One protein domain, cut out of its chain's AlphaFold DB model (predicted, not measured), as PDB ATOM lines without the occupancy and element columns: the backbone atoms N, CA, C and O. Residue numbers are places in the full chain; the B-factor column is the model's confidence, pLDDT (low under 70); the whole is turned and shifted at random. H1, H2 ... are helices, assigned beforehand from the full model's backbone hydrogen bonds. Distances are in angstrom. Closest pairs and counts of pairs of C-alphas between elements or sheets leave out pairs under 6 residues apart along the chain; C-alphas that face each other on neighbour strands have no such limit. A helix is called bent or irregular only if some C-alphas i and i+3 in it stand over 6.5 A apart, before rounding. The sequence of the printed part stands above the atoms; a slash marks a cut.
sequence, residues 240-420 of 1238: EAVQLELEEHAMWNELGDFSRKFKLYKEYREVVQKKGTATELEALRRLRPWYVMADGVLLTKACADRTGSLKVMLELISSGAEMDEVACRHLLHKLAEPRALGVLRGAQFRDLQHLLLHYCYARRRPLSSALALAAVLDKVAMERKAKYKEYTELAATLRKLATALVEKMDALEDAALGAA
ATOM      1  N   GLU A 240     113.475 149.876 199.475       42.59
ATOM      2  CA  GLU A 240     113.383 150.502 198.148       42.59
ATOM      3  C   GLU A 240     113.620 152.015 198.201       42.59
ATOM      4  O   GLU A 240     114.387 152.541 197.396       42.59
ATOM      5  N   ALA A 241     113.041 152.705 199.191       45.41
ATOM      6  CA  ALA A 241     113.300 154.127 199.422       45.41
ATOM      7  C   ALA A 241     114.785 154.404 199.733       45.41
ATOM      8  O   ALA A 241     115.391 155.274 199.112       45.41
ATOM      9  N   VAL A 242     115.389 153.622 200.637       40.44
ATOM     10  CA  VAL A 242     116.802 153.774 201.033       40.44
ATOM     11  C   VAL A 242     117.756 153.509 199.865       40.44
ATOM     12  O   VAL A 242     118.742 154.229 199.706       40.44
ATOM     13  N   GLN A 243     117.479 152.516 199.014       38.28
ATOM     14  CA  GLN A 243     118.327 152.250 197.851       38.28
ATOM     15  C   GLN A 243     118.203 153.345 196.780       38.28
ATOM     16  O   GLN A 243     119.208 153.715 196.171       38.28
ATOM     17  N   LEU A 244     117.011 153.917 196.588       39.72
ATOM     18  CA  LEU A 244     116.795 155.009 195.636       39.72
ATOM     19  C   LEU A 244     117.475 156.318 196.092       39.72
ATOM     20  O   LEU A 244     118.075 157.011 195.269       39.72
ATOM     21  N   GLU A 245     117.485 156.609 197.399       40.91
ATOM     22  CA  GLU A 245     118.249 157.730 197.972       40.91
ATOM     23  C   GLU A 245     119.774 157.520 197.893       40.91
ATOM     24  O   GLU A 245     120.508 158.473 197.618       40.91
ATOM     25  N   LEU A 246     120.269 156.287 198.068       36.31
ATOM     26  CA  LEU A 246     121.693 155.951 197.904       36.31
ATOM     27  C   LEU A 246     122.169 156.105 196.450       36.31
ATOM     28  O   LEU A 246     123.250 156.653 196.213       36.31
ATOM     29  N   GLU A 247     121.364 155.674 195.473       36.75
ATOM     30  CA  GLU A 247     121.651 155.885 194.048       36.75
ATOM     31  C   GLU A 247     121.648 157.377 193.672       36.75
ATOM     32  O   GLU A 247     122.468 157.809 192.856       36.75
ATOM     33  N   GLU A 248     120.789 158.187 194.297       38.94
ATOM     34  CA  GLU A 248     120.793 159.638 194.119       38.94
ATOM     35  C   GLU A 248     122.030 160.298 194.771       38.94
ATOM     36  O   GLU A 248     122.727 161.082 194.118       38.94
ATOM     37  N   HIS A 249     122.380 159.945 196.014       34.62
ATOM     38  CA  HIS A 249     123.533 160.521 196.726       34.62
ATOM     39  C   HIS A 249     124.890 160.198 196.083       34.62
ATOM     40  O   HIS A 249     125.762 161.072 196.010       34.62
ATOM     41  N   ALA A 250     125.073 158.978 195.567       36.03
ATOM     42  CA  ALA A 250     126.283 158.616 194.828       36.03
ATOM     43  C   ALA A 250     126.446 159.454 193.544       36.03
ATOM     44  O   ALA A 250     127.562 159.815 193.169       36.03
ATOM     45  N   MET A 251     125.335 159.815 192.892       36.31
ATOM     46  CA  MET A 251     125.342 160.572 191.639       36.31
ATOM     47  C   MET A 251     125.718 162.048 191.826       36.31
ATOM     48  O   MET A 251     126.408 162.616 190.979       36.31
ATOM     49  N   TRP A 252     125.272 162.687 192.913       40.56
ATOM     50  CA  TRP A 252     125.459 164.130 193.123       40.56
ATOM     51  C   TRP A 252     126.865 164.520 193.607       40.56
ATOM     52  O   TRP A 252     127.346 165.598 193.249       40.56
ATOM     53  N   ASN A 253     127.549 163.652 194.360       36.31
ATOM     54  CA  ASN A 253     128.876 163.959 194.907       36.31
ATOM     55  C   ASN A 253     129.979 164.023 193.833       36.31
ATOM     56  O   ASN A 253     130.814 164.927 193.878       36.31
ATOM     57  N   GLU A 254     129.954 163.157 192.814       39.53
ATOM     58  CA  GLU A 254     130.884 163.272 191.673       39.53
ATOM     59  C   GLU A 254     130.510 164.430 190.725       39.53
ATOM     60  O   GLU A 254     131.371 165.031 190.073       39.53
ATOM     61  N   LEU A 255     129.226 164.808 190.677       35.97
ATOM     62  CA  LEU A 255     128.728 165.865 189.796       35.97
ATOM     63  C   LEU A 255     129.250 167.261 190.181       35.97
ATOM     64  O   LEU A 255     129.450 168.101 189.301       35.97
ATOM     65  N   GLY A 256     129.489 167.520 191.472       36.22
ATOM     66  CA  GLY A 256     129.907 168.832 191.986       36.22
ATOM     67  C   GLY A 256     131.294 169.290 191.511       36.22
ATOM     68  O   GLY A 256     131.479 170.454 191.139       36.22
ATOM     69  N   ASP A 257     132.260 168.373 191.449       39.25
ATOM     70  CA  ASP A 257     133.616 168.674 190.968       39.25
ATOM     71  C   ASP A 257     133.749 168.588 189.441       39.25
ATOM     72  O   ASP A 257     134.597 169.264 188.849       39.25
ATOM     73  N   PHE A 258     132.853 167.855 188.778       38.66
ATOM     74  CA  PHE A 258     132.783 167.776 187.318       38.66
ATOM     75  C   PHE A 258     132.038 168.968 186.683       38.66
ATOM     76  O   PHE A 258     132.464 169.493 185.650       38.66
ATOM     77  N   SER A 259     130.978 169.467 187.333       38.31
ATOM     78  CA  SER A 259     130.161 170.612 186.883       38.31
ATOM     79  C   SER A 259     130.991 171.880 186.633       38.31
ATOM     80  O   SER A 259     130.733 172.629 185.690       38.31
ATOM     81  N   ARG A 260     132.083 172.075 187.388       40.97
ATOM     82  CA  ARG A 260     133.019 173.199 187.202       40.97
ATOM     83  C   ARG A 260     133.874 173.127 185.925       40.97
ATOM     84  O   ARG A 260     134.545 174.107 185.611       40.97
ATOM     85  N   LYS A 261     133.852 172.019 185.171       42.31
ATOM     86  CA  LYS A 261     134.617 171.843 183.917       42.31
ATOM     87  C   LYS A 261     133.760 171.692 182.653       42.31
ATOM     88  O   LYS A 261     134.317 171.701 181.558       42.31
ATOM     89  N   PHE A 262     132.433 171.567 182.758       48.47
ATOM     90  CA  PHE A 262     131.615 171.031 181.661       48.47
ATOM     91  C   PHE A 262     130.660 172.031 180.983       48.47
ATOM     92  O   PHE A 262     129.444 172.001 181.159       48.47
ATOM     93  N   LYS A 263     131.220 172.881 180.111       43.62
ATOM     94  CA  LYS A 263     130.438 173.772 179.228       43.62
ATOM     95  C   LYS A 263     129.810 173.017 178.034       43.62
ATOM     96  O   LYS A 263     128.631 173.208 177.742       43.62
ATOM     97  N   LEU A 264     130.553 172.071 177.441       44.50
ATOM     98  CA  LEU A 264     130.144 171.310 176.245       44.50
ATOM     99  C   LEU A 264     128.885 170.440 176.428       44.50
ATOM    100  O   LEU A 264     128.086 170.330 175.506       44.50
ATOM    101  N   TYR A 265     128.689 169.805 177.591       46.28
ATOM    102  CA  TYR A 265     127.527 168.922 177.813       46.28
ATOM    103  C   TYR A 265     126.215 169.702 177.803       46.28
ATOM    104  O   TYR A 265     125.214 169.216 177.282       46.28
ATOM    105  N   LYS A 266     126.219 170.929 178.341       51.00
ATOM    106  CA  LYS A 266     125.040 171.792 178.319       51.00
ATOM    107  C   LYS A 266     124.701 172.201 176.885       51.00
ATOM    108  O   LYS A 266     123.555 172.054 176.476       51.00
ATOM    109  N   GLU A 267     125.706 172.601 176.110       54.22
ATOM    110  CA  GLU A 267     125.561 172.934 174.688       54.22
ATOM    111  C   GLU A 267     125.054 171.730 173.869       54.22
ATOM    112  O   GLU A 267     124.077 171.859 173.133       54.22
ATOM    113  N   TYR A 268     125.622 170.532 174.053       45.44
ATOM    114  CA  TYR A 268     125.189 169.325 173.340       45.44
ATOM    115  C   TYR A 268     123.781 168.862 173.742       45.44
ATOM    116  O   TYR A 268     122.949 168.583 172.877       45.44
ATOM    117  N   ARG A 269     123.467 168.847 175.045       49.62
ATOM    118  CA  ARG A 269     122.122 168.533 175.548       49.62
ATOM    119  C   ARG A 269     121.087 169.515 175.010       49.62
ATOM    120  O   ARG A 269     120.000 169.082 174.646       49.62
ATOM    121  N   GLU A 270     121.413 170.803 174.922       59.97
ATOM    122  CA  GLU A 270     120.537 171.799 174.305       59.97
ATOM    123  C   GLU A 270     120.379 171.583 172.794       59.97
ATOM    124  O   GLU A 270     119.271 171.734 172.289       59.97
ATOM    125  N   VAL A 271     121.432 171.195 172.064       58.03
ATOM    126  CA  VAL A 271     121.335 170.860 170.630       58.03
ATOM    127  C   VAL A 271     120.428 169.649 170.405       58.03
ATOM    128  O   VAL A 271     119.521 169.726 169.578       58.03
ATOM    129  N   VAL A 272     120.594 168.569 171.175       53.25
ATOM    130  CA  VAL A 272     119.731 167.379 171.081       53.25
ATOM    131  C   VAL A 272     118.304 167.685 171.556       53.25
ATOM    132  O   VAL A 272     117.354 167.271 170.907       53.25
ATOM    133  N   GLN A 273     118.110 168.475 172.617       57.22
ATOM    134  CA  GLN A 273     116.770 168.916 173.043       57.22
ATOM    135  C   GLN A 273     116.072 169.822 172.017       57.22
ATOM    136  O   GLN A 273     114.844 169.838 171.971       57.22
ATOM    137  N   LYS A 274     116.827 170.573 171.203       59.97
ATOM    138  CA  LYS A 274     116.291 171.462 170.157       59.97
ATOM    139  C   LYS A 274     116.105 170.775 168.795       59.97
ATOM    140  O   LYS A 274     115.337 171.293 167.990       59.97
ATOM    141  N   LYS A 275     116.817 169.675 168.503       50.28
ATOM    142  CA  LYS A 275     116.862 169.057 167.155       50.28
ATOM    143  C   LYS A 275     116.675 167.536 167.096       50.28
ATOM    144  O   LYS A 275     116.416 167.027 166.011       50.28
ATOM    145  N   GLY A 276     116.837 166.818 168.203       51.22
ATOM    146  CA  GLY A 276     116.740 165.359 168.252       51.22
ATOM    147  C   GLY A 276     115.299 164.856 168.320       51.22
ATOM    148  O   GLY A 276     114.404 165.509 168.863       51.22
ATOM    149  N   THR A 277     115.080 163.657 167.797       58.75
ATOM    150  CA  THR A 277     113.838 162.899 167.963       58.75
ATOM    151  C   THR A 277     113.655 162.463 169.420       58.75
ATOM    152  O   THR A 277     114.617 162.290 170.171       58.75
ATOM    153  N   ALA A 278     112.405 162.223 169.835       53.12
ATOM    154  CA  ALA A 278     112.108 161.746 171.192       53.12
ATOM    155  C   ALA A 278     112.850 160.436 171.536       53.12
ATOM    156  O   ALA A 278     113.283 160.252 172.669       53.12
ATOM    157  N   THR A 279     113.055 159.572 170.539       48.97
ATOM    158  CA  THR A 279     113.813 158.317 170.622       48.97
ATOM    159  C   THR A 279     115.308 158.518 170.870       48.97
ATOM    160  O   THR A 279     115.870 157.845 171.730       48.97
ATOM    161  N   GLU A 280     115.958 159.464 170.185       54.22
ATOM    162  CA  GLU A 280     117.370 159.804 170.438       54.22
ATOM    163  C   GLU A 280     117.540 160.434 171.825       54.22
ATOM    164  O   GLU A 280     118.490 160.136 172.550       54.22
ATOM    165  N   LEU A 281     116.573 161.262 172.232       58.59
ATOM    166  CA  LEU A 281     116.559 161.896 173.545       58.59
ATOM    167  C   LEU A 281     116.374 160.885 174.685       58.59
ATOM    168  O   LEU A 281     116.901 161.087 175.778       58.59
ATOM    169  N   GLU A 282     115.639 159.798 174.444       56.38
ATOM    170  CA  GLU A 282     115.483 158.702 175.397       56.38
ATOM    171  C   GLU A 282     116.706 157.774 175.418       56.38
ATOM    172  O   GLU A 282     117.171 157.418 176.500       56.38
ATOM    173  N   ALA A 283     117.308 157.464 174.265       55.38
ATOM    174  CA  ALA A 283     118.577 156.733 174.193       55.38
ATOM    175  C   ALA A 283     119.699 157.452 174.969       55.38
ATOM    176  O   ALA A 283     120.397 156.840 175.777       55.38
ATOM    177  N   LEU A 284     119.803 158.779 174.834       56.28
ATOM    178  CA  LEU A 284     120.764 159.595 175.586       56.28
ATOM    179  C   LEU A 284     120.440 159.741 177.085       56.28
ATOM    180  O   LEU A 284     121.336 160.069 177.859       56.28
ATOM    181  N   ARG A 285     119.202 159.470 177.525       58.53
ATOM    182  CA  ARG A 285     118.873 159.299 178.957       58.53
ATOM    183  C   ARG A 285     119.263 157.911 179.482       58.53
ATOM    184  O   ARG A 285     119.522 157.765 180.675       58.53
ATOM    185  N   ARG A 286     119.277 156.892 178.613       58.00
ATOM    186  CA  ARG A 286     119.620 155.501 178.962       58.00
ATOM    187  C   ARG A 286     121.133 155.290 179.095       58.00
ATOM    188  O   ARG A 286     121.542 154.553 179.989       58.00
ATOM    189  N   LEU A 287     121.958 155.970 178.300       56.50
ATOM    190  CA  LEU A 287     123.418 155.970 178.469       56.50
ATOM    191  C   LEU A 287     123.847 156.866 179.647       56.50
ATOM    192  O   LEU A 287     123.233 157.899 179.906       56.50
ATOM    193  N   ARG A 288     124.929 156.509 180.361       67.00
ATOM    194  CA  ARG A 288     125.594 157.423 181.315       67.00
ATOM    195  C   ARG A 288     126.294 158.531 180.502       67.00
ATOM    196  O   ARG A 288     127.306 158.219 179.871       67.00
ATOM    197  N   PRO A 289     125.822 159.798 180.489       59.31
ATOM    198  CA  PRO A 289     126.226 160.761 179.450       59.31
ATOM    199  C   PRO A 289     127.712 161.134 179.474       59.31
ATOM    200  O   PRO A 289     128.271 161.542 178.462       59.31
ATOM    201  N   TRP A 290     128.365 160.960 180.623       73.69
ATOM    202  CA  TRP A 290     129.796 161.185 180.840       73.69
ATOM    203  C   TRP A 290     130.710 160.188 180.106       73.69
ATOM    204  O   TRP A 290     131.893 160.476 179.945       73.69
ATOM    205  N   TYR A 291     130.185 159.048 179.636       80.25
ATOM    206  CA  TYR A 291     130.957 158.020 178.921       80.25
ATOM    207  C   TYR A 291     130.681 157.953 177.415       80.25
ATOM    208  O   TYR A 291     131.093 156.999 176.751       80.25
ATOM    209  N   VAL A 292     130.016 158.975 176.873       81.31
ATOM    210  CA  VAL A 292     129.662 159.083 175.457       81.31
ATOM    211  C   VAL A 292     130.312 160.338 174.871       81.31
ATOM    212  O   VAL A 292     130.304 161.408 175.476       81.31
ATOM    213  N   MET A 293     130.902 160.199 173.692       83.12
ATOM    214  CA  MET A 293     131.440 161.298 172.896       83.12
ATOM    215  C   MET A 293     130.314 162.155 172.292       83.12
ATOM    216  O   MET A 293     129.165 161.731 172.198       83.12
ATOM    217  N   ALA A 294     130.643 163.359 171.814       75.31
ATOM    218  CA  ALA A 294     129.676 164.261 171.170       75.31
ATOM    219  C   ALA A 294     129.124 163.749 169.815       75.31
ATOM    220  O   ALA A 294     128.209 164.341 169.252       75.31
ATOM    221  N   ASP A 295     129.666 162.656 169.280       78.44
ATOM    222  CA  ASP A 295     129.161 161.927 168.108       78.44
ATOM    223  C   ASP A 295     128.273 160.721 168.494       78.44
ATOM    224  O   ASP A 295     127.828 159.981 167.621       78.44
ATOM    225  N   GLY A 296     128.001 160.515 169.790       78.88
ATOM    226  CA  GLY A 296     127.249 159.365 170.297       78.88
ATOM    227  C   GLY A 296     128.087 158.096 170.499       78.88
ATOM    228  O   GLY A 296     127.549 157.078 170.929       78.88
ATOM    229  N   VAL A 297     129.397 158.125 170.223       85.19
ATOM    230  CA  VAL A 297     130.273 156.953 170.359       85.19
ATOM    231  C   VAL A 297     130.707 156.738 171.812       85.19
ATOM    232  O   VAL A 297     131.130 157.671 172.492       85.19
ATOM    233  N   LEU A 298     130.658 155.494 172.301       89.81
ATOM    234  CA  LEU A 298     131.161 155.145 173.637       89.81
ATOM    235  C   LEU A 298     132.663 155.458 173.764       89.81
ATOM    236  O   LEU A 298     133.454 155.113 172.884       89.81
ATOM    237  N   LEU A 299     133.088 156.050 174.888       92.00
ATOM    238  CA  LEU A 299     134.501 156.386 175.127       92.00
ATOM    239  C   LEU A 299     135.426 155.163 175.075       92.00
ATOM    240  O   LEU A 299     136.572 155.283 174.652       92.00
ATOM    241  N   THR A 300     134.938 153.985 175.461       94.12
ATOM    242  CA  THR A 300     135.669 152.709 175.364       94.12
ATOM    243  C   THR A 300     135.954 152.322 173.911       94.12
ATOM    244  O   THR A 300     137.089 151.957 173.599       94.12
ATOM    245  N   LYS A 301     134.976 152.482 173.010       94.25
ATOM    246  CA  LYS A 301     135.137 152.294 171.562       94.25
ATOM    247  C   LYS A 301     136.087 153.330 170.971       94.25
ATOM    248  O   LYS A 301     137.062 152.972 170.323       94.25
ATOM    249  N   ALA A 302     135.885 154.613 171.280       93.00
ATOM    250  CA  ALA A 302     136.787 155.676 170.834       93.00
ATOM    251  C   ALA A 302     138.235 155.454 171.326       93.00
ATOM    252  O   ALA A 302     139.189 155.728 170.598       93.00
ATOM    253  N   CYS A 303     138.412 154.909 172.535       94.50
ATOM    254  CA  CYS A 303     139.706 154.494 173.072       94.50
ATOM    255  C   CYS A 303     140.302 153.311 172.288       94.50
ATOM    256  O   CYS A 303     141.490 153.364 171.953       94.50
ATOM    257  N   ALA A 304     139.497 152.287 171.976       94.81
ATOM    258  CA  ALA A 304     139.887 151.124 171.173       94.81
ATOM    259  C   ALA A 304     140.361 151.524 169.767       94.81
ATOM    260  O   ALA A 304     141.442 151.110 169.348       94.81
ATOM    261  N   ASP A 305     139.580 152.369 169.089       94.25
ATOM    262  CA  ASP A 305     139.795 152.761 167.696       94.25
ATOM    263  C   ASP A 305     140.934 153.782 167.540       94.25
ATOM    264  O   ASP A 305     141.733 153.681 166.612       94.25
ATOM    265  N   ARG A 306     141.025 154.783 168.434       93.06
ATOM    266  CA  ARG A 306     141.966 155.912 168.271       93.06
ATOM    267  C   ARG A 306     143.284 155.750 169.013       93.06
ATOM    268  O   ARG A 306     144.312 156.194 168.514       93.06
ATOM    269  N   THR A 307     143.265 155.193 170.226       89.62
ATOM    270  CA  THR A 307     144.466 155.154 171.087       89.62
ATOM    271  C   THR A 307     145.073 153.763 171.211       89.62
ATOM    272  O   THR A 307     146.270 153.646 171.460       89.62
ATOM    273  N   GLY A 308     144.251 152.710 171.118       90.19
ATOM    274  CA  GLY A 308     144.643 151.337 171.439       90.19
ATOM    275  C   GLY A 308     145.214 151.150 172.855       90.19
ATOM    276  O   GLY A 308     145.906 150.163 173.119       90.19
ATOM    277  N   SER A 309     144.988 152.110 173.760       95.38
ATOM    278  CA  SER A 309     145.606 152.136 175.084       95.38
ATOM    279  C   SER A 309     144.821 151.274 176.065       95.38
ATOM    280  O   SER A 309     143.822 151.703 176.644       95.38
ATOM    281  N   LEU A 310     145.318 150.057 176.293       96.00
ATOM    282  CA  LEU A 310     144.748 149.115 177.259       96.00
ATOM    283  C   LEU A 310     144.575 149.739 178.655       96.00
ATOM    284  O   LEU A 310     143.565 149.496 179.305       96.00
ATOM    285  N   LYS A 311     145.532 150.558 179.114       95.56
ATOM    286  CA  LYS A 311     145.462 151.187 180.441       95.56
ATOM    287  C   LYS A 311     144.275 152.151 180.547       95.56
ATOM    288  O   LYS A 311     143.495 152.037 181.484       95.56
ATOM    289  N   VAL A 312     144.113 153.044 179.567       94.44
ATOM    290  CA  VAL A 312     142.999 154.009 179.536       94.44
ATOM    291  C   VAL A 312     141.663 153.278 179.407       94.44
ATOM    292  O   VAL A 312     140.699 153.633 180.075       94.44
ATOM    293  N   MET A 313     141.610 152.207 178.610       95.69
ATOM    294  CA  MET A 313     140.414 151.374 178.489       95.69
ATOM    295  C   MET A 313     140.036 150.698 179.817       95.69
ATOM    296  O   MET A 313     138.861 150.689 180.168       95.69
ATOM    297  N   LEU A 314     141.007 150.177 180.574       95.94
ATOM    298  CA  LEU A 314     140.762 149.578 181.891       95.94
ATOM    299  C   LEU A 314     140.320 150.615 182.937       95.94
ATOM    300  O   LEU A 314     139.407 150.320 183.700       95.94
ATOM    301  N   GLU A 315     140.892 151.823 182.935       94.31
ATOM    302  CA  GLU A 315     140.475 152.939 183.809       94.31
ATOM    303  C   GLU A 315     139.060 153.454 183.463       94.31
ATOM    304  O   GLU A 315     138.257 153.775 184.346       94.31
ATOM    305  N   LEU A 316     138.706 153.478 182.173       94.06
ATOM    306  CA  LEU A 316     137.337 153.737 181.721       94.06
ATOM    307  C   LEU A 316     136.384 152.628 182.196       94.06
ATOM    308  O   LEU A 316     135.319 152.921 182.729       94.06
ATOM    309  N   ILE A 317     136.761 151.355 182.062       94.12
ATOM    310  CA  ILE A 317     135.930 150.229 182.509       94.12
ATOM    311  C   ILE A 317     135.733 150.239 184.031       94.12
ATOM    312  O   ILE A 317     134.599 150.071 184.482       94.12
ATOM    313  N   SER A 318     136.790 150.472 184.819       91.94
ATOM    314  CA  SER A 318     136.719 150.499 186.287       91.94
ATOM    315  C   SER A 318     135.895 151.672 186.819       91.94
ATOM    316  O   SER A 318     135.210 151.516 187.823       91.94
ATOM    317  N   SER A 319     135.899 152.819 186.130       91.00
ATOM    318  CA  SER A 319     135.008 153.949 186.444       91.00
ATOM    319  C   SER A 319     133.559 153.747 185.967       91.00
ATOM    320  O   SER A 319     132.683 154.543 186.289       91.00
ATOM    321  N   GLY A 320     133.259 152.666 185.241       90.25
ATOM    322  CA  GLY A 320     131.902 152.356 184.798       90.25
ATOM    323  C   GLY A 320     131.543 152.894 183.409       90.25
ATOM    324  O   GLY A 320     130.356 152.994 183.091       90.25
ATOM    325  N   ALA A 321     132.514 153.152 182.532       92.25
ATOM    326  CA  ALA A 321     132.266 153.367 181.104       92.25
ATOM    327  C   ALA A 321     131.790 152.074 180.429       92.25
ATOM    328  O   ALA A 321     132.392 151.017 180.619       92.25
ATOM    329  N   GLU A 322     130.695 152.133 179.674       92.06
ATOM    330  CA  GLU A 322     130.134 150.959 178.993       92.06
ATOM    331  C   GLU A 322     131.002 150.518 177.811       92.06
ATOM    332  O   GLU A 322     131.676 151.340 177.193       92.06
ATOM    333  N   MET A 323     130.997 149.223 177.500       94.62
ATOM    334  CA  MET A 323     131.713 148.635 176.364       94.62
ATOM    335  C   MET A 323     130.734 148.244 175.253       94.62
ATOM    336  O   MET A 323     129.620 147.802 175.536       94.62
ATOM    337  N   ASP A 324     131.180 148.349 174.000       94.12
ATOM    338  CA  ASP A 324     130.568 147.681 172.850       94.12
ATOM    339  C   ASP A 324     131.360 146.414 172.462       94.12
ATOM    340  O   ASP A 324     132.385 146.075 173.067       94.12
ATOM    341  N   GLU A 325     130.895 145.704 171.431       93.81
ATOM    342  CA  GLU A 325     131.597 144.533 170.891       93.81
ATOM    343  C   GLU A 325     133.024 144.876 170.419       93.81
ATOM    344  O   GLU A 325     133.944 144.091 170.649       93.81
ATOM    345  N   VAL A 326     133.246 146.053 169.819       94.44
ATOM    346  CA  VAL A 326     134.564 146.462 169.299       94.44
ATOM    347  C   VAL A 326     135.563 146.683 170.437       94.44
ATOM    348  O   VAL A 326     136.657 146.112 170.414       94.44
ATOM    349  N   ALA A 327     135.179 147.437 171.472       95.88
ATOM    350  CA  ALA A 327     135.997 147.633 172.665       95.88
ATOM    351  C   ALA A 327     136.281 146.304 173.385       95.88
ATOM    352  O   ALA A 327     137.412 146.067 173.807       95.88
ATOM    353  N   CYS A 328     135.292 145.407 173.473       96.44
ATOM    354  CA  CYS A 328     135.471 144.082 174.068       96.44
ATOM    355  C   CYS A 328     136.456 143.202 173.276       96.44
ATOM    356  O   CYS A 328     137.389 142.649 173.864       96.44
ATOM    357  N   ARG A 329     136.334 143.129 171.943       96.56
ATOM    358  CA  ARG A 329     137.304 142.412 171.096       96.56
ATOM    359  C   ARG A 329     138.708 142.999 171.231       96.56
ATOM    360  O   ARG A 329     139.664 142.246 171.416       96.56
ATOM    361  N   HIS A 330     138.846 144.327 171.208       96.44
ATOM    362  CA  HIS A 330     140.136 145.001 171.387       96.44
ATOM    363  C   HIS A 330     140.769 144.664 172.747       96.44
ATOM    364  O   HIS A 330     141.947 144.303 172.812       96.44
ATOM    365  N   LEU A 331     139.979 144.723 173.823       96.62
ATOM    366  CA  LEU A 331     140.383 144.337 175.172       96.62
ATOM    367  C   LEU A 331     140.895 142.887 175.199       96.62
ATOM    368  O   LEU A 331     142.041 142.653 175.575       96.62
ATOM    369  N   LEU A 332     140.102 141.920 174.728       96.69
ATOM    370  CA  LEU A 332     140.471 140.495 174.693       96.69
ATOM    371  C   LEU A 332     141.679 140.204 173.788       96.69
ATOM    372  O   LEU A 332     142.463 139.287 174.054       96.69
ATOM    373  N   HIS A 333     141.862 140.983 172.721       95.62
ATOM    374  CA  HIS A 333     143.035 140.895 171.860       95.62
ATOM    375  C   HIS A 333     144.312 141.376 172.553       95.62
ATOM    376  O   HIS A 333     145.351 140.723 172.404       95.62
ATOM    377  N   LYS A 334     144.239 142.479 173.308       96.00
ATOM    378  CA  LYS A 334     145.363 143.041 174.070       96.00
ATOM    379  C   LYS A 334     145.689 142.230 175.319       96.00
ATOM    380  O   LYS A 334     146.859 141.977 175.582       96.00
ATOM    381  N   LEU A 335     144.680 141.757 176.048       94.44
ATOM    382  CA  LEU A 335     144.857 140.968 177.272       94.44
ATOM    383  C   LEU A 335     145.474 139.581 177.045       94.44
ATOM    384  O   LEU A 335     146.003 138.986 177.981       94.44
ATOM    385  N   ALA A 336     145.472 139.081 175.810       92.81
ATOM    386  CA  ALA A 336     146.200 137.867 175.457       92.81
ATOM    387  C   ALA A 336     147.730 138.054 175.389       92.81
ATOM    388  O   ALA A 336     148.454 137.060 175.411       92.81
ATOM    389  N   GLU A 337     148.234 139.288 175.270       94.69
ATOM    390  CA  GLU A 337     149.673 139.558 175.277       94.69
ATOM    391  C   GLU A 337     150.230 139.323 176.700       94.69
ATOM    392  O   GLU A 337     149.720 139.925 177.645       94.69
ATOM    393  N   PRO A 338     151.311 138.539 176.912       91.31
ATOM    394  CA  PRO A 338     151.815 138.234 178.262       91.31
ATOM    395  C   PRO A 338     152.152 139.464 179.123       91.31
ATOM    396  O   PRO A 338     152.097 139.411 180.350       91.31
ATOM    397  N   ARG A 339     152.474 140.598 178.484       93.25
ATOM    398  CA  ARG A 339     152.756 141.882 179.148       93.25
ATOM    399  C   ARG A 339     151.503 142.560 179.718       93.25
ATOM    400  O   ARG A 339     151.614 143.322 180.678       93.25
ATOM    401  N   ALA A 340     150.322 142.280 179.171       92.19
ATOM    402  CA  ALA A 340     149.065 142.904 179.579       92.19
ATOM    403  C   ALA A 340     148.629 142.514 181.001       92.19
ATOM    404  O   ALA A 340     147.945 143.286 181.672       92.19
ATOM    405  N   LEU A 341     149.096 141.368 181.503       91.50
ATOM    406  CA  LEU A 341     148.816 140.880 182.856       91.50
ATOM    407  C   LEU A 341     149.380 141.815 183.947       91.50
ATOM    408  O   LEU A 341     148.790 141.955 185.017       91.50
ATOM    409  N   GLY A 342     150.472 142.534 183.655       94.44
ATOM    410  CA  GLY A 342     150.975 143.610 184.517       94.44
ATOM    411  C   GLY A 342     150.086 144.861 184.508       94.44
ATOM    412  O   GLY A 342     149.939 145.516 185.537       94.44
ATOM    413  N   VAL A 343     149.446 145.165 183.373       94.69
ATOM    414  CA  VAL A 343     148.528 146.309 183.230       94.69
ATOM    415  C   VAL A 343     147.199 146.034 183.941       94.69
ATOM    416  O   VAL A 343     146.714 146.917 184.642       94.69
ATOM    417  N   LEU A 344     146.664 144.807 183.851       95.44
ATOM    418  CA  LEU A 344     145.492 144.365 184.625       95.44
ATOM    419  C   LEU A 344     145.692 144.576 186.128       95.44
ATOM    420  O   LEU A 344     144.885 145.250 186.765       95.44
ATOM    421  N   ARG A 345     146.807 144.072 186.673       93.56
ATOM    422  CA  ARG A 345     147.145 144.234 188.096       93.56
ATOM    423  C   ARG A 345     147.344 145.700 188.481       93.56
ATOM    424  O   ARG A 345     146.938 146.099 189.566       93.56
ATOM    425  N   GLY A 346     147.920 146.509 187.587       92.94
ATOM    426  CA  GLY A 346     148.032 147.960 187.765       92.94
ATOM    427  C   GLY A 346     146.680 148.682 187.819       92.94
ATOM    428  O   GLY A 346     146.569 149.697 188.498       92.94
ATOM    429  N   ALA A 347     145.654 148.135 187.162       90.88
ATOM    430  CA  ALA A 347     144.263 148.585 187.220       90.88
ATOM    431  C   ALA A 347     143.423 147.833 188.281       90.88
ATOM    432  O   ALA A 347     142.202 147.830 188.201       90.88
ATOM    433  N   GLN A 348     144.069 147.194 189.267       93.88
ATOM    434  CA  GLN A 348     143.445 146.450 190.378       93.88
ATOM    435  C   GLN A 348     142.676 145.165 189.993       93.88
ATOM    436  O   GLN A 348     142.056 144.536 190.850       93.88
ATOM    437  N   PHE A 349     142.772 144.690 188.746       95.62
ATOM    438  CA  PHE A 349     142.169 143.419 188.330       95.62
ATOM    439  C   PHE A 349     143.161 142.252 188.468       95.62
ATOM    440  O   PHE A 349     144.274 142.296 187.941       95.62
ATOM    441  N   ARG A 350     142.756 141.182 189.171       94.00
ATOM    442  CA  ARG A 350     143.593 139.988 189.406       94.00
ATOM    443  C   ARG A 350     143.908 139.232 188.109       94.00
ATOM    444  O   ARG A 350     145.057 138.842 187.886       94.00
ATOM    445  N   ASP A 351     142.886 139.059 187.277       94.81
ATOM    446  CA  ASP A 351     142.872 138.311 186.020       94.81
ATOM    447  C   ASP A 351     141.715 138.796 185.114       94.81
ATOM    448  O   ASP A 351     140.988 139.738 185.449       94.81
ATOM    449  N   LEU A 352     141.566 138.176 183.937       95.50
ATOM    450  CA  LEU A 352     140.499 138.486 182.979       95.50
ATOM    451  C   LEU A 352     139.103 138.147 183.530       95.50
ATOM    452  O   LEU A 352     138.157 138.889 183.277       95.50
ATOM    453  N   GLN A 353     138.967 137.057 184.289       96.12
ATOM    454  CA  GLN A 353     137.685 136.631 184.851       96.12
ATOM    455  C   GLN A 353     137.163 137.663 185.856       96.12
ATOM    456  O   GLN A 353     136.018 138.095 185.747       96.12
ATOM    457  N   HIS A 354     138.019 138.133 186.764       95.06
ATOM    458  CA  HIS A 354     137.710 139.198 187.711       95.06
ATOM    459  C   HIS A 354     137.292 140.495 187.003       95.06
ATOM    460  O   HIS A 354     136.320 141.123 187.412       95.06
ATOM    461  N   LEU A 355     137.969 140.875 185.910       96.25
ATOM    462  CA  LEU A 355     137.588 142.041 185.105       96.25
ATOM    463  C   LEU A 355     136.191 141.895 184.480       96.25
ATOM    464  O   LEU A 355     135.397 142.832 184.557       96.25
ATOM    465  N   LEU A 356     135.876 140.750 183.866       96.38
ATOM    466  CA  LEU A 356     134.571 140.548 183.224       96.38
ATOM    467  C   LEU A 356     133.435 140.410 184.247       96.38
ATOM    468  O   LEU A 356     132.363 140.971 184.037       96.38
ATOM    469  N   LEU A 357     133.673 139.738 185.378       94.81
ATOM    470  CA  LEU A 357     132.709 139.668 186.478       94.81
ATOM    471  C   LEU A 357     132.454 141.058 187.074       94.81
ATOM    472  O   LEU A 357     131.300 141.466 187.181       94.81
ATOM    473  N   HIS A 358     133.509 141.819 187.384       93.94
ATOM    474  CA  HIS A 358     133.386 143.200 187.856       93.94
ATOM    475  C   HIS A 358     132.658 144.086 186.836       93.94
ATOM    476  O   HIS A 358     131.825 144.902 187.225       93.94
ATOM    477  N   TYR A 359     132.919 143.915 185.532       94.94
ATOM    478  CA  TYR A 359     132.147 144.597 184.494       94.94
ATOM    479  C   TYR A 359     130.659 144.274 184.637       94.94
ATOM    480  O   TYR A 359     129.885 145.214 184.777       94.94
ATOM    481  N   CYS A 360     130.264 142.994 184.650       94.19
ATOM    482  CA  CYS A 360     128.861 142.580 184.772       94.19
ATOM    483  C   CYS A 360     128.183 143.160 186.019       94.19
ATOM    484  O   CYS A 360     127.107 143.743 185.896       94.19
ATOM    485  N   TYR A 361     128.816 143.049 187.193       90.62
ATOM    486  CA  TYR A 361     128.276 143.575 188.452       90.62
ATOM    487  C   TYR A 361     128.122 145.103 188.452       90.62
ATOM    488  O   TYR A 361     127.171 145.619 189.028       90.62
ATOM    489  N   ALA A 362     129.003 145.837 187.768       87.62
ATOM    490  CA  ALA A 362     128.931 147.294 187.676       87.62
ATOM    491  C   ALA A 362     127.859 147.821 186.690       87.62
ATOM    492  O   ALA A 362     127.746 149.039 186.509       87.62
ATOM    493  N   ARG A 363     127.091 146.955 185.998       86.88
ATOM    494  CA  ARG A 363     126.090 147.371 184.991       86.88
ATOM    495  C   ARG A 363     124.654 147.310 185.479       86.88
ATOM    496  O   ARG A 363     124.252 146.430 186.222       86.88
ATOM    497  N   ARG A 364     123.843 148.198 184.893       80.06
ATOM    498  CA  ARG A 364     122.377 148.260 185.038       80.06
ATOM    499  C   ARG A 364     121.659 146.972 184.616       80.06
ATOM    500  O   ARG A 364     120.510 146.767 184.985       80.06
ATOM    501  N   ARG A 365     122.294 146.145 183.778       88.81
ATOM    502  CA  ARG A 365     121.739 144.906 183.213       88.81
ATOM    503  C   ARG A 365     122.810 143.807 183.231       88.81
ATOM    504  O   ARG A 365     123.373 143.498 182.174       88.81
ATOM    505  N   PRO A 366     123.128 143.234 184.409       91.44
ATOM    506  CA  PRO A 366     124.193 142.236 184.546       91.44
ATOM    507  C   PRO A 366     123.940 141.009 183.661       91.44
ATOM    508  O   PRO A 366     124.871 140.479 183.065       91.44
ATOM    509  N   LEU A 367     122.670 140.627 183.488       92.50
ATOM    510  CA  LEU A 367     122.238 139.519 182.638       92.50
ATOM    511  C   LEU A 367     122.583 139.722 181.149       92.50
ATOM    512  O   LEU A 367     123.247 138.876 180.551       92.50
ATOM    513  N   SER A 368     122.181 140.859 180.559       90.19
ATOM    514  CA  SER A 368     122.558 141.220 179.180       90.19
ATOM    515  C   SER A 368     124.075 141.298 179.026       90.19
ATOM    516  O   SER A 368     124.620 140.746 178.074       90.19
ATOM    517  N   SER A 369     124.752 141.924 179.994       93.19
ATOM    518  CA  SER A 369     126.211 142.083 179.997       93.19
ATOM    519  C   SER A 369     126.928 140.732 179.951       93.19
ATOM    520  O   SER A 369     127.837 140.549 179.145       93.19
ATOM    521  N   ALA A 370     126.506 139.774 180.783       95.50
ATOM    522  CA  ALA A 370     127.123 138.455 180.880       95.50
ATOM    523  C   ALA A 370     126.962 137.645 179.587       95.50
ATOM    524  O   ALA A 370     127.949 137.118 179.071       95.50
ATOM    525  N   LEU A 371     125.751 137.603 179.018       95.31
ATOM    526  CA  LEU A 371     125.496 136.910 177.750       95.31
ATOM    527  C   LEU A 371     126.218 137.585 176.577       95.31
ATOM    528  O   LEU A 371     126.799 136.900 175.739       95.31
ATOM    529  N   ALA A 372     126.236 138.919 176.523       93.81
ATOM    530  CA  ALA A 372     126.908 139.655 175.454       93.81
ATOM    531  C   ALA A 372     128.440 139.524 175.535       93.81
ATOM    532  O   ALA A 372     129.103 139.395 174.508       93.81
ATOM    533  N   LEU A 373     129.017 139.462 176.738       96.12
ATOM    534  CA  LEU A 373     130.435 139.135 176.919       96.12
ATOM    535  C   LEU A 373     130.746 137.676 176.549       96.12
ATOM    536  O   LEU A 373     131.754 137.439 175.885       96.12
ATOM    537  N   ALA A 374     129.884 136.712 176.896       96.56
ATOM    538  CA  ALA A 374     130.026 135.321 176.452       96.56
ATOM    539  C   ALA A 374     129.984 135.203 174.913       96.56
ATOM    540  O   ALA A 374     130.823 134.521 174.325       96.56
ATOM    541  N   ALA A 375     129.085 135.947 174.257       95.00
ATOM    542  CA  ALA A 375     128.995 136.044 172.800       95.00
ATOM    543  C   ALA A 375     130.309 136.509 172.153       95.00
ATOM    544  O   ALA A 375     130.763 135.943 171.157       95.00
ATOM    545  N   VAL A 376     130.924 137.560 172.707       95.81
ATOM    546  CA  VAL A 376     132.181 138.108 172.180       95.81
ATOM    547  C   VAL A 376     133.365 137.192 172.497       95.81
ATOM    548  O   VAL A 376     134.233 137.021 171.642       95.81
ATOM    549  N   LEU A 377     133.391 136.550 173.670       96.56
ATOM    550  CA  LEU A 377     134.413 135.561 174.018       96.56
ATOM    551  C   LEU A 377     134.440 134.389 173.034       96.56
ATOM    552  O   LEU A 377     135.521 134.059 172.558       96.56
ATOM    553  N   ASP A 378     133.291 133.815 172.667       95.56
ATOM    554  CA  ASP A 378     133.238 132.712 171.694       95.56
ATOM    555  C   ASP A 378     133.721 133.144 170.299       95.56
ATOM    556  O   ASP A 378     134.516 132.443 169.665       95.56
ATOM    557  N   LYS A 379     133.307 134.335 169.836       94.94
ATOM    558  CA  LYS A 379     133.794 134.925 168.575       94.94
ATOM    559  C   LYS A 379     135.325 135.065 168.588       94.94
ATOM    560  O   LYS A 379     135.999 134.603 167.668       94.94
ATOM    561  N   VAL A 380     135.892 135.632 169.657       95.88
ATOM    562  CA  VAL A 380     137.349 135.825 169.796       95.88
ATOM    563  C   VAL A 380     138.089 134.500 170.041       95.88
ATOM    564  O   VAL A 380     139.239 134.359 169.623       95.88
ATOM    565  N   ALA A 381     137.458 133.502 170.667       96.06
ATOM    566  CA  ALA A 381     138.014 132.160 170.826       96.06
ATOM    567  C   ALA A 381     138.249 131.506 169.457       96.06
ATOM    568  O   ALA A 381     139.345 131.003 169.198       96.06
ATOM    569  N   MET A 382     137.258 131.573 168.561       94.38
ATOM    570  CA  MET A 382     137.355 131.057 167.188       94.38
ATOM    571  C   MET A 382     138.463 131.757 166.384       94.38
ATOM    572  O   MET A 382     139.208 131.098 165.655       94.38
ATOM    573  N   GLU A 383     138.635 133.070 166.566       95.69
ATOM    574  CA  GLU A 383     139.745 133.841 165.984       95.69
ATOM    575  C   GLU A 383     141.116 133.463 166.588       95.69
ATOM    576  O   GLU A 383     142.143 133.547 165.909       95.69
ATOM    577  N   ARG A 384     141.171 133.034 167.860       93.94
ATOM    578  CA  ARG A 384     142.418 132.799 168.615       93.94
ATOM    579  C   ARG A 384     142.523 131.393 169.201       93.94
ATOM    580  O   ARG A 384     142.508 131.203 170.417       93.94
ATOM    581  N   LYS A 385     142.826 130.426 168.328       93.31
ATOM    582  CA  LYS A 385     143.104 129.011 168.664       93.31
ATOM    583  C   LYS A 385     143.988 128.802 169.909       93.31
ATOM    584  O   LYS A 385     143.715 127.902 170.693       93.31
ATOM    585  N   ALA A 386     145.002 129.646 170.130       94.75
ATOM    586  CA  ALA A 386     145.912 129.552 171.281       94.75
ATOM    587  C   ALA A 386     145.246 129.775 172.657       94.75
ATOM    588  O   ALA A 386     145.749 129.269 173.656       94.75
ATOM    589  N   LYS A 387     144.129 130.514 172.717       94.69
ATOM    590  CA  LYS A 387     143.334 130.764 173.934       94.69
ATOM    591  C   LYS A 387     141.907 130.216 173.840       94.69
ATOM    592  O   LYS A 387     141.080 130.532 174.689       94.69
ATOM    593  N   TYR A 388     141.623 129.373 172.842       95.06
ATOM    594  CA  TYR A 388     140.280 128.849 172.581       95.06
ATOM    595  C   TYR A 388     139.635 128.263 173.843       95.06
ATOM    596  O   TYR A 388     138.549 128.686 174.215       95.06
ATOM    597  N   LYS A 389     140.350 127.369 174.543       96.50
ATOM    598  CA  LYS A 389     139.875 126.721 175.775       96.50
ATOM    599  C   LYS A 389     139.605 127.714 176.918       96.50
ATOM    600  O   LYS A 389     138.547 127.659 177.523       96.50
ATOM    601  N   GLU A 390     140.529 128.641 177.177       95.38
ATOM    602  CA  GLU A 390     140.387 129.658 178.237       95.38
ATOM    603  C   GLU A 390     139.159 130.551 177.994       95.38
ATOM    604  O   GLU A 390     138.404 130.854 178.916       95.38
ATOM    605  N   TYR A 391     138.938 130.963 176.744       96.69
ATOM    606  CA  TYR A 391     137.836 131.857 176.392       96.69
ATOM    607  C   TYR A 391     136.483 131.136 176.339       96.69
ATOM    608  O   TYR A 391     135.497 131.726 176.777       96.69
ATOM    609  N   THR A 392     136.415 129.870 175.904       95.31
ATOM    610  CA  THR A 392     135.164 129.090 175.957       95.31
ATOM    611  C   THR A 392     134.792 128.672 177.382       95.31
ATOM    612  O   THR A 392     133.613 128.720 177.734       95.31
ATOM    613  N   GLU A 393     135.761 128.345 178.245       95.88
ATOM    614  CA  GLU A 393     135.524 128.104 179.679       95.88
ATOM    615  C   GLU A 393     135.009 129.368 180.387       95.88
ATOM    616  O   GLU A 393     134.057 129.309 181.175       95.88
ATOM    617  N   LEU A 394     135.570 130.537 180.061       96.25
ATOM    618  CA  LEU A 394     135.112 131.816 180.603       96.25
ATOM    619  C   LEU A 394     133.724 132.211 180.071       96.25
ATOM    620  O   LEU A 394     132.881 132.662 180.849       96.25
ATOM    621  N   ALA A 395     133.445 131.984 178.783       96.19
ATOM    622  CA  ALA A 395     132.119 132.191 178.202       96.19
ATOM    623  C   ALA A 395     131.075 131.281 178.867       96.19
ATOM    624  O   ALA A 395     130.028 131.757 179.300       96.19
ATOM    625  N   ALA A 396     131.379 129.990 179.044       94.88
ATOM    626  CA  ALA A 396     130.524 129.051 179.772       94.88
ATOM    627  C   ALA A 396     130.292 129.475 181.236       94.88
ATOM    628  O   ALA A 396     129.191 129.312 181.758       94.88
ATOM    629  N   THR A 397     131.293 130.070 181.890       95.44
ATOM    630  CA  THR A 397     131.159 130.608 183.254       95.44
ATOM    631  C   THR A 397     130.207 131.807 183.302       95.44
ATOM    632  O   THR A 397     129.337 131.864 184.169       95.44
ATOM    633  N   LEU A 398     130.302 132.735 182.343       96.12
ATOM    634  CA  LEU A 398     129.378 133.872 182.238       96.12
ATOM    635  C   LEU A 398     127.945 133.443 181.887       96.12
ATOM    636  O   LEU A 398     126.997 134.041 182.392       96.12
ATOM    637  N   ARG A 399     127.770 132.376 181.098       95.12
ATOM    638  CA  ARG A 399     126.456 131.759 180.835       95.12
ATOM    639  C   ARG A 399     125.837 131.155 182.088       95.12
ATOM    640  O   ARG A 399     124.683 131.433 182.384       95.12
ATOM    641  N   LYS A 400     126.617 130.401 182.872       93.88
ATOM    642  CA  LYS A 400     126.169 129.872 184.172       93.88
ATOM    643  C   LYS A 400     125.761 130.995 185.128       93.88
ATOM    644  O   LYS A 400     124.731 130.881 185.781       93.88
ATOM    645  N   LEU A 401     126.519 132.097 185.165       94.69
ATOM    646  CA  LEU A 401     126.148 133.291 185.930       94.69
ATOM    647  C   LEU A 401     124.832 133.907 185.424       94.69
ATOM    648  O   LEU A 401     123.968 134.225 186.233       94.69
ATOM    649  N   ALA A 402     124.657 134.051 184.107       94.94
ATOM    650  CA  ALA A 402     123.423 134.553 183.504       94.94
ATOM    651  C   ALA A 402     122.202 133.686 183.866       94.94
ATOM    652  O   ALA A 402     121.171 134.222 184.272       94.94
ATOM    653  N   THR A 403     122.330 132.359 183.784       93.25
ATOM    654  CA  THR A 403     121.287 131.408 184.197       93.25
ATOM    655  C   THR A 403     120.959 131.543 185.686       93.25
ATOM    656  O   THR A 403     119.802 131.766 186.031       93.25
ATOM    657  N   ALA A 404     121.970 131.522 186.561       92.94
ATOM    658  CA  ALA A 404     121.774 131.647 188.006       92.94
ATOM    659  C   ALA A 404     121.154 132.999 188.414       92.94
ATOM    660  O   ALA A 404     120.348 133.054 189.340       92.94
ATOM    661  N   LEU A 405     121.489 134.094 187.720       91.94
ATOM    662  CA  LEU A 405     120.856 135.399 187.938       91.94
ATOM    663  C   LEU A 405     119.364 135.373 187.581       91.94
ATOM    664  O   LEU A 405     118.563 135.921 188.330       91.94
ATOM    665  N   VAL A 406     118.981 134.722 186.477       92.25
ATOM    666  CA  VAL A 406     117.570 134.573 186.081       92.25
ATOM    667  C   VAL A 406     116.793 133.726 187.089       92.25
ATOM    668  O   VAL A 406     115.737 134.154 187.539       92.25
ATOM    669  N   GLU A 407     117.338 132.582 187.505       91.00
ATOM    670  CA  GLU A 407     116.722 131.715 188.520       91.00
ATOM    671  C   GLU A 407     116.543 132.432 189.867       91.00
ATOM    672  O   GLU A 407     115.526 132.262 190.537       91.00
ATOM    673  N   LYS A 408     117.502 133.281 190.264       90.88
ATOM    674  CA  LYS A 408     117.373 134.105 191.474       90.88
ATOM    675  C   LYS A 408     116.372 135.248 191.327       90.88
ATOM    676  O   LYS A 408     115.737 135.582 192.319       90.88
ATOM    677  N   MET A 409     116.219 135.839 190.143       86.56
ATOM    678  CA  MET A 409     115.202 136.869 189.907       86.56
ATOM    679  C   MET A 409     113.783 136.290 189.961       86.56
ATOM    680  O   MET A 409     112.935 136.871 190.626       86.56
ATOM    681  N   ASP A 410     113.552 135.131 189.344       86.88
ATOM    682  CA  ASP A 410     112.254 134.433 189.350       86.88
ATOM    683  C   ASP A 410     111.868 133.995 190.771       86.88
ATOM    684  O   ASP A 410     110.787 134.316 191.250       86.88
ATOM    685  N   ALA A 411     112.811 133.410 191.521       87.19
ATOM    686  CA  ALA A 411     112.596 133.054 192.924       87.19
ATOM    687  C   ALA A 411     112.305 134.265 193.839       87.19
ATOM    688  O   ALA A 411     111.672 134.105 194.883       87.19
ATOM    689  N   LEU A 412     112.771 135.469 193.482       85.06
ATOM    690  CA  LEU A 412     112.427 136.712 194.184       85.06
ATOM    691  C   LEU A 412     111.051 137.251 193.759       85.06
ATOM    692  O   LEU A 412     110.334 137.776 194.609       85.06
ATOM    693  N   GLU A 413     110.667 137.102 192.488       83.62
ATOM    694  CA  GLU A 413     109.334 137.457 191.981       83.62
ATOM    695  C   GLU A 413     108.255 136.557 192.608       83.62
ATOM    696  O   GLU A 413     107.294 137.071 193.181       83.62
ATOM    697  N   ASP A 414     108.468 135.239 192.632       80.56
ATOM    698  CA  ASP A 414     107.594 134.271 193.310       80.56
ATOM    699  C   ASP A 414     107.486 134.546 194.818       80.56
ATOM    700  O   ASP A 414     106.393 134.499 195.387       80.56
ATOM    701  N   ALA A 415     108.595 134.892 195.482       82.69
ATOM    702  CA  ALA A 415     108.577 135.267 196.897       82.69
ATOM    703  C   ALA A 415     107.791 136.569 197.147       82.69
ATOM    704  O   ALA A 415     107.070 136.668 198.142       82.69
ATOM    705  N   ALA A 416     107.888 137.554 196.247       76.44
ATOM    706  CA  ALA A 416     107.132 138.800 196.332       76.44
ATOM    707  C   ALA A 416     105.629 138.587 196.068       76.44
ATOM    708  O   ALA A 416     104.797 139.137 196.793       76.44
ATOM    709  N   LEU A 417     105.272 137.752 195.086       76.56
ATOM    710  CA  LEU A 417     103.886 137.365 194.803       76.56
ATOM    711  C   LEU A 417     103.280 136.554 195.957       76.56
ATOM    712  O   LEU A 417     102.159 136.833 196.376       76.56
ATOM    713  N   GLY A 418     104.037 135.612 196.528       79.62
ATOM    714  CA  GLY A 418     103.633 134.852 197.711       79.62
ATOM    715  C   GLY A 418     103.421 135.738 198.942       79.62
ATOM    716  O   GLY A 418     102.426 135.577 199.649       79.62
ATOM    717  N   ALA A 419     104.297 136.723 199.169       77.62
ATOM    718  CA  ALA A 419     104.132 137.705 200.242       77.62
ATOM    719  C   ALA A 419     102.894 138.595 200.030       77.62
ATOM    720  O   ALA A 419     102.123 138.794 200.966       77.62
ATOM    721  N   ALA A 420     102.658 139.078 198.806       72.94
ATOM    722  CA  ALA A 420     101.472 139.869 198.476       72.94
ATOM    723  C   ALA A 420     100.170 139.059 198.627       72.94
ATOM    724  O   ALA A 420      99.189 139.568 199.168       72.94
TER     725      ALA A 420
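AT A GLANCE: This is residues 240 to 420 of the 1238 residues of an uncharacterized protein of Chlamydomonas incerta (UniProt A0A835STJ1). Four short helices, H4 to H7, and a three-helix bundle of H8, H9 and H10 make a helical body, from which the last part of the long H10, residues 407 to 420, sticks out. The helices H1, H2 and H3 are set off from this body, joined to it by residues 287 to 298, with few contacts among them. The bundle is up and down, each helix running against the one before. The printed part has 181 residues, with ten named helices, H1 to H10 in order, and no named strand; its class is all helix. It is only just compact, close to loose, with a radius of gyration of the C-alphas of 18.8 A and spans of 52 by 51 by 31 A.

HOW THE PARTS SIT: H1, residues 240 to 259, touches no helix. H2, residues 263 to 275, and H3, residues 278 to 286, only just touch, and only at the corner, with 3 pairs of C-alphas within 8 A; the closest are those of Val 272 and Leu 281, 6.8 A apart, and H2 touches with residues 272 to 273 alone. H4, residues 299 to 306, and H5, residues 310 to 318, form a helical hairpin at a shallow tilt of 10 degrees, their closest C-alphas, of Thr 300 and Met 313, 5.8 A apart. H6, residues 325 to 335, touches H4, the closest C-alphas being those of Lys 301 and Ala 327, at 4.9 A. H7, residues 340 to 346, touches H5 at a steep tilt of 47 degrees, closest at the C-alphas of Lys 311 and Val 343, 6.4 A. H8, residues 352 to 361, and H9, residues 366 to 383, form a helical hairpin at 29 degrees, closest at the C-alphas of Cys 360 and Pro 366, 4.7 A; H9 touches H8 with residues 366 to 373 alone. With residues 373 to 380 alone H9 touches H6, closest at the C-alphas of Glu 325 and Val 376, 6.6 A. H10, residues 385 to 420, forms a helical hairpin with H9 at 16 degrees, closest at the C-alphas of Ala 374 and Ala 395, 4.2 A. Every O i to N i+4 pair is within hydrogen-bond range in H2 to H9, against 12 of 16 in H1 and 30 of 32 in H10.

IN THESE COORDINATES: H1 is 28.5 A long and begins at C-alpha 240, (113.383, 150.502, 198.148). H2 measures 18.8 A and H9 25.6 A. H10 runs 52.3 A to C-alpha 420, (101.472, 139.869, 198.476); it is irregular, with C-alphas 386 and 389 8.0 A apart, and has a kink of 25 degrees near residue 392.

THE WHOLE: The C-alphas farthest apart, of Arg 339 and Ala 420, are 54.8 A apart. The printed part has no cut, and the link from H3 to H4 is long, with 12 residues. The mean pLDDT of the printed part is 79.6, and residues 240 to 289 are under 70.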